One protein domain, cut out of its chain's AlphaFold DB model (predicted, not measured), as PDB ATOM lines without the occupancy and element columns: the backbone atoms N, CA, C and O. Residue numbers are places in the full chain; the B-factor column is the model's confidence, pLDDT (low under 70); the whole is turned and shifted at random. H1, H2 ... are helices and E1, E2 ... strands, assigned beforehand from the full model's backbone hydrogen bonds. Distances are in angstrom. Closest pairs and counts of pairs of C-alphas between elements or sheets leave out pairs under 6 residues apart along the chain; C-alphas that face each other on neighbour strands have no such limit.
ATOM      1  N   MET A 344      10.719 -38.036  91.089       89.38
ATOM      2  CA  MET A 344      10.772 -37.493  89.740       89.38
ATOM      3  C   MET A 344      11.883 -36.446  89.663       89.38
ATOM      4  O   MET A 344      12.105 -35.695  90.616       89.38
ATOM      5  N   LEU A 345      12.574 -36.405  88.523       91.75
ATOM      6  CA  LEU A 345      13.545 -35.362  88.208       91.75
ATOM      7  C   LEU A 345      12.805 -34.038  87.971       91.75
ATOM      8  O   LEU A 345      11.910 -33.966  87.125       91.75
ATOM      9  N   VAL A 346      13.186 -33.002  88.711       92.81
ATOM     10  CA  VAL A 346      12.575 -31.671  88.656       92.81
ATOM     11  C   VAL A 346      13.614 -30.583  88.406       92.81
ATOM     12  O   VAL A 346      14.793 -30.742  88.729       92.81
ATOM     13  N   ASP A 347      13.173 -29.473  87.821       91.56
ATOM     14  CA  ASP A 347      13.959 -28.241  87.766       91.56
ATOM     15  C   ASP A 347      13.956 -27.508  89.124       91.56
ATOM     16  O   ASP A 347      13.301 -27.925  90.083       91.56
ATOM     17  N   GLN A 348      14.677 -26.385  89.216       89.44
ATOM     18  CA  GLN A 348      14.700 -25.552  90.429       89.44
ATOM     19  C   GLN A 348      13.326 -24.991  90.832       89.44
ATOM     20  O   GLN A 348      13.134 -24.632  91.991       89.44
ATOM     21  N   GLY A 349      12.373 -24.907  89.900       89.56
ATOM     22  CA  GLY A 349      10.997 -24.492  90.168       89.56
ATOM     23  C   GLY A 349      10.099 -25.627  90.667       89.56
ATOM     24  O   GLY A 349       8.923 -25.390  90.939       89.56
ATOM     25  N   GLY A 350      10.624 -26.852  90.778       89.94
ATOM     26  CA  GLY A 350       9.855 -28.038  91.147       89.94
ATOM     27  C   GLY A 350       8.990 -28.589  90.010       89.94
ATOM     28  O   GLY A 350       8.097 -29.398  90.270       89.94
ATOM     29  N   ASN A 351       9.223 -28.170  88.761       91.19
ATOM     30  CA  ASN A 351       8.496 -28.688  87.605       91.19
ATOM     31  C   ASN A 351       9.164 -29.965  87.073       91.19
ATOM     32  O   ASN A 351      10.394 -30.041  87.075       91.19
ATOM     33  N   PRO A 352       8.393 -30.946  86.564       91.81
ATOM     34  CA  PRO A 352       8.943 -32.121  85.892       91.81
ATOM     35  C   PRO A 352       9.909 -31.753  84.762       91.81
ATOM     36  O   PRO A 352       9.573 -30.948  83.890       91.81
ATOM     37  N   VAL A 353      11.072 -32.401  84.719       91.50
ATOM     38  CA  VAL A 353      11.992 -32.278  83.582       91.50
ATOM     39  C   VAL A 353      11.535 -33.199  82.455       91.50
ATOM     40  O   VAL A 353      11.574 -34.421  82.581       91.50
ATOM     41  N   VAL A 354      11.146 -32.615  81.323       90.00
ATOM     42  CA  VAL A 354      10.870 -33.358  80.088       90.00
ATOM     43  C   VAL A 354      12.166 -33.496  79.293       90.00
ATOM     44  O   VAL A 354      12.764 -32.497  78.894       90.00
ATOM     45  N   THR A 355      12.602 -34.731  79.032       90.38
ATOM     46  CA  THR A 355      13.889 -35.016  78.371       90.38
ATOM     47  C   THR A 355      14.034 -34.313  77.021       90.38
ATOM     48  O   THR A 355      15.093 -33.758  76.736       90.38
ATOM     49  N   ALA A 356      12.983 -34.298  76.195       93.00
ATOM     50  CA  ALA A 356      13.016 -33.637  74.891       93.00
ATOM     51  C   ALA A 356      13.260 -32.123  75.024       93.00
ATOM     52  O   ALA A 356      14.139 -31.587  74.351       93.00
ATOM     53  N   ASP A 357      12.553 -31.461  75.944       92.06
ATOM     54  CA  ASP A 357      12.697 -30.025  76.195       92.06
ATOM     55  C   ASP A 357      14.063 -29.695  76.795       92.06
ATOM     56  O   ASP A 357      14.704 -28.726  76.389       92.06
ATOM     57  N   TYR A 358      14.539 -30.520  77.734       90.81
ATOM     58  CA  TYR A 358      15.873 -30.393  78.319       90.81
ATOM     59  C   TYR A 358      16.957 -30.479  77.236       90.81
ATOM     60  O   TYR A 358      17.798 -29.585  77.130       90.81
ATOM     61  N   LEU A 359      16.908 -31.498  76.371       92.69
ATOM     62  CA  LEU A 359      17.874 -31.662  75.281       92.69
ATOM     63  C   LEU A 359      17.767 -30.547  74.232       92.69
ATOM     64  O   LEU A 359      18.793 -30.080  73.736       92.69
ATOM     65  N   ALA A 360      16.555 -30.086  73.912       93.62
ATOM     66  CA  ALA A 360      16.343 -28.980  72.982       93.62
ATOM     67  C   ALA A 360      16.923 -27.660  73.517       93.62
ATOM     68  O   ALA A 360      17.634 -26.970  72.784       93.62
ATOM     69  N   LYS A 361      16.691 -27.342  74.800       90.62
ATOM     70  CA  LYS A 361      17.270 -26.166  75.472       90.62
ATOM     71  C   LYS A 361      18.794 -26.226  75.484       90.62
ATOM     72  O   LYS A 361      19.438 -25.264  75.079       90.62
ATOM     73  N   ARG A 362      19.375 -27.379  75.838       91.12
ATOM     74  CA  ARG A 362      20.834 -27.572  75.816       91.12
ATOM     75  C   ARG A 362      21.426 -27.423  74.421       91.12
ATOM     76  O   ARG A 362      22.459 -26.779  74.267       91.12
ATOM     77  N   LYS A 363      20.770 -27.975  73.395       92.69
ATOM     78  CA  LYS A 363      21.189 -27.798  71.998       92.69
ATOM     79  C   LYS A 363      21.170 -26.321  71.598       92.69
ATOM     80  O   LYS A 363      22.125 -25.859  70.982       92.69
ATOM     81  N   ALA A 364      20.111 -25.590  71.940       93.69
ATOM     82  CA  ALA A 364      20.007 -24.163  71.644       93.69
ATOM     83  C   ALA A 364      21.101 -23.350  72.359       93.69
ATOM     84  O   ALA A 364      21.768 -22.541  71.719       93.69
ATOM     85  N   ALA A 365      21.343 -23.623  73.643       93.12
ATOM     86  CA  ALA A 365      22.405 -22.994  74.425       93.12
ATOM     87  C   ALA A 365      23.796 -23.264  73.825       93.12
ATOM     88  O   ALA A 365      24.580 -22.338  73.635       93.12
ATOM     89  N   ALA A 366      24.069 -24.512  73.429       92.19
ATOM     90  CA  ALA A 366      25.321 -24.891  72.775       92.19
ATOM     91  C   ALA A 366      25.544 -24.137  71.456       92.19
ATOM     92  O   ALA A 366      26.639 -23.644  71.197       92.19
ATOM     93  N   LEU A 367      24.498 -24.021  70.628       94.88
ATOM     94  CA  LEU A 367      24.548 -23.271  69.367       94.88
ATOM     95  C   LEU A 367      24.748 -21.765  69.589       94.88
ATOM     96  O   LEU A 367      25.339 -21.104  68.740       94.88
ATOM     97  N   ALA A 368      24.297 -21.237  70.727       94.88
ATOM     98  CA  ALA A 368      24.533 -19.859  71.150       94.88
ATOM     99  C   ALA A 368      25.908 -19.646  71.821       94.88
ATOM    100  O   ALA A 368      26.207 -18.538  72.259       94.88
ATOM    101  N   GLY A 369      26.750 -20.682  71.910       93.94
ATOM    102  CA  GLY A 369      28.079 -20.609  72.525       93.94
ATOM    103  C   GLY A 369      28.083 -20.681  74.056       93.94
ATOM    104  O   GLY A 369      29.135 -20.492  74.666       93.94
ATOM    105  N   ALA A 370      26.946 -20.976  74.693       90.38
ATOM    106  CA  ALA A 370      26.896 -21.210  76.131       90.38
ATOM    107  C   ALA A 370      27.515 -22.576  76.470       90.38
ATOM    108  O   ALA A 370      27.203 -23.592  75.847       90.38
ATOM    109  N   THR A 371      28.391 -22.601  77.474       82.69
ATOM    110  CA  THR A 371      29.151 -23.799  77.889       82.69
ATOM    111  C   THR A 371      28.986 -24.137  79.371       82.69
ATOM    112  O   THR A 371      29.563 -25.111  79.848       82.69
ATOM    113  N   THR A 372      28.197 -23.355  80.112       82.94
ATOM    114  CA  THR A 372      28.098 -23.429  81.575       82.94
ATOM    115  C   THR A 372      26.651 -23.347  82.070       82.94
ATOM    116  O   THR A 372      25.723 -23.012  81.329       82.94
ATOM    117  N   SER A 373      26.456 -23.701  83.341       76.81
ATOM    118  CA  SER A 373      25.201 -23.507  84.073       76.81
ATOM    119  C   SER A 373      24.841 -22.013  84.169       76.81
ATOM    120  O   SER A 373      25.744 -21.199  84.368       76.81
ATOM    121  N   PRO A 374      23.546 -21.642  84.131       77.88
ATOM    122  CA  PRO A 374      22.377 -22.528  84.045       77.88
ATOM    123  C   PRO A 374      21.935 -22.852  82.610       77.88
ATOM    124  O   PRO A 374      21.085 -23.719  82.427       77.88
ATOM    125  N   ASP A 375      22.492 -22.180  81.598       80.12
ATOM    126  CA  ASP A 375      21.970 -22.232  80.227       80.12
ATOM    127  C   ASP A 375      22.267 -23.566  79.528       80.12
ATOM    128  O   ASP A 375      21.393 -24.153  78.888       80.12
ATOM    129  N   TYR A 376      23.499 -24.067  79.659       84.44
ATOM    130  CA  TYR A 376      23.918 -25.337  79.059       84.44
ATOM    131  C   TYR A 376      23.736 -26.534  79.998       84.44
ATOM    132  O   TYR A 376      23.517 -27.652  79.527       84.44
ATOM    133  N   ASP A 377      23.833 -26.317  81.310       85.44
ATOM    134  CA  ASP A 377      23.702 -27.371  82.321       85.44
ATOM    135  C   ASP A 377      22.892 -26.865  83.526       85.44
ATOM    136  O   ASP A 377      23.466 -26.366  84.494       85.44
ATOM    137  N   PRO A 378      21.549 -26.883  83.451       85.31
ATOM    138  CA  PRO A 378      20.713 -26.345  84.514       85.31
ATOM    139  C   PRO A 378      20.788 -27.220  85.766       85.31
ATOM    140  O   PRO A 378      20.878 -28.444  85.690       85.31
ATOM    141  N   ILE A 379      20.668 -26.588  86.935       89.31
ATOM    142  CA  ILE A 379      20.597 -27.297  88.214       89.31
ATOM    143  C   ILE A 379      19.290 -28.095  88.271       89.31
ATOM    144  O   ILE A 379      18.199 -27.529  88.167       89.31
ATOM    145  N   LEU A 380      19.415 -29.406  88.468       92.31
ATOM    146  CA  LEU A 380      18.298 -30.336  88.611       92.31
ATOM    147  C   LEU A 380      18.222 -30.866  90.044       92.31
ATOM    148  O   LEU A 380      19.214 -30.889  90.773       92.31
ATOM    149  N   GLY A 381      17.042 -31.334  90.428       91.50
ATOM    150  CA  GLY A 381      16.805 -31.994  91.703       91.50
ATOM    151  C   GLY A 381      15.882 -33.194  91.558       91.50
ATOM    152  O   GLY A 381      15.355 -33.476  90.485       91.50
ATOM    153  N   PHE A 382      15.662 -33.890  92.665       90.94
ATOM    154  CA  PHE A 382      14.636 -34.920  92.767       90.94
ATOM    155  C   PHE A 382      13.606 -34.497  93.802       90.94
ATOM    156  O   PHE A 382      13.957 -34.018  94.879       90.94
ATOM    157  N   SER A 383      12.336 -34.706  93.477       92.00
ATOM    158  CA  SER A 383      11.221 -34.513  94.398       92.00
ATOM    159  C   SER A 383      10.365 -35.770  94.405       92.00
ATOM    160  O   SER A 383      10.223 -36.430  93.374       92.00
ATOM    161  N   THR A 384       9.788 -36.127  95.551       91.62
ATOM    162  CA  THR A 384       8.749 -37.165  95.588       91.62
ATOM    163  C   THR A 384       7.586 -36.726  94.705       91.62
ATOM    164  O   THR A 384       7.202 -35.557  94.764       91.62
ATOM    165  N   ILE A 385       6.970 -37.634  93.949       91.25
ATOM    166  CA  ILE A 385       5.887 -37.287  93.007       91.25
ATOM    167  C   ILE A 385       4.761 -36.493  93.681       91.25
ATOM    168  O   ILE A 385       4.248 -35.546  93.094       91.25
ATOM    169  N   ARG A 386       4.436 -36.810  94.941       88.81
ATOM    170  CA  ARG A 386       3.410 -36.110  95.737       88.81
ATOM    171  C   ARG A 386       3.699 -34.622  95.976       88.81
ATOM    172  O   ARG A 386       2.767 -33.863  96.211       88.81
ATOM    173  N   ASN A 387       4.965 -34.213  95.900       90.56
ATOM    174  CA  ASN A 387       5.402 -32.825  96.057       90.56
ATOM    175  C   ASN A 387       5.538 -32.098  94.709       90.56
ATOM    176  O   ASN A 387       5.827 -30.902  94.683       90.56
ATOM    177  N   VAL A 388       5.344 -32.792  93.584       91.12
ATOM    178  CA  VAL A 388       5.385 -32.188  92.252       91.12
ATOM    179  C   VAL A 388       3.989 -31.693  91.886       91.12
ATOM    180  O   VAL A 388       3.011 -32.443  91.890       91.12
ATOM    181  N   LYS A 389       3.878 -30.402  91.569       86.94
ATOM    182  CA  LYS A 389       2.587 -29.747  91.337       86.94
ATOM    183  C   LYS A 389       1.808 -30.430  90.206       86.94
ATOM    184  O   LYS A 389       2.310 -30.589  89.097       86.94
ATOM    185  N   GLY A 390       0.553 -30.787  90.487       86.94
ATOM    186  CA  GLY A 390      -0.363 -31.373  89.504       86.94
ATOM    187  C   GLY A 390      -0.050 -32.822  89.113       86.94
ATOM    188  O   GLY A 390      -0.624 -33.315  88.144       86.94
ATOM    189  N   ARG A 391       0.840 -33.516  89.835       89.19
ATOM    190  CA  ARG A 391       1.229 -34.897  89.527       89.19
ATOM    191  C   ARG A 391       0.663 -35.890  90.541       89.19
ATOM    192  O   ARG A 391       0.817 -35.737  91.746       89.19
ATOM    193  N   LYS A 392       0.041 -36.949  90.017       88.69
ATOM    194  CA  LYS A 392      -0.305 -38.177  90.760       88.69
ATOM    195  C   LYS A 392       0.633 -39.340  90.413       88.69
ATOM    196  O   LYS A 392       0.881 -40.198  91.251       88.69
ATOM    197  N   TYR A 393       1.129 -39.353  89.178       91.00
ATOM    198  CA  TYR A 393       1.829 -40.466  88.546       91.00
ATOM    199  C   TYR A 393       3.208 -40.037  88.018       91.00
ATOM    200  O   TYR A 393       3.403 -38.844  87.750       91.00
ATOM    201  N   PRO A 394       4.142 -40.989  87.812       87.56
ATOM    202  CA  PRO A 394       5.469 -40.715  87.245       87.56
ATOM    203  C   PRO A 394       5.417 -40.260  85.782       87.56
ATOM    204  O   PRO A 394       6.316 -39.566  85.316       87.56
TER     205      PRO A 394
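AT A GLANCE: This is residues 344 to 394 of the 447 residues of an uncharacterized protein of Acidobacteria bacterium (UniProt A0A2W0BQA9). Picture a loose rod: a small ladder of two antiparallel strands, E1 and E2, with one helix, H1, toward one end and the tail of residues 385 to 394 folding back at the other. A long loop, residues 368 to 379, leads from H1 back to E2. The printed part has 51 residues with named elements in the order E1, H1, E2, a mixed class of helices and strands, and under half of the residues are in them. The radius of gyration of the C-alphas is 12.3 A, and the spans are 38 by 17 by 11 A.

IN THESE COORDINATES: Find C-alpha 344 at (10.772, -37.493, 89.740); from there E1 runs to residue 347, 10.0 A. Next, H1 takes residues 355 to 367, 18.2 A. E2, residues 380 to 384, covers 13.7 A and ends at C-alpha 384, (8.749, -37.165, 95.588).

HOW THE PARTS SIT: Look at E1 and E2, antiparallel at 136 degrees between their directions: the C-alphas of Leu 345 and Phe 382 face each other at 4.7 A. N 346 and O 381 are within hydrogen-bond range at 2.8 A. In H1, every O i to N i+4 pair is within range.

THE WHOLE: The C-alphas farthest apart, of Gly 369 and Lys 392, are 38.0 A apart. The link from E1 to H1 is short, that from H1 to E2 long. The printed part has no cut, and no printed residue is under 70 in pLDDT.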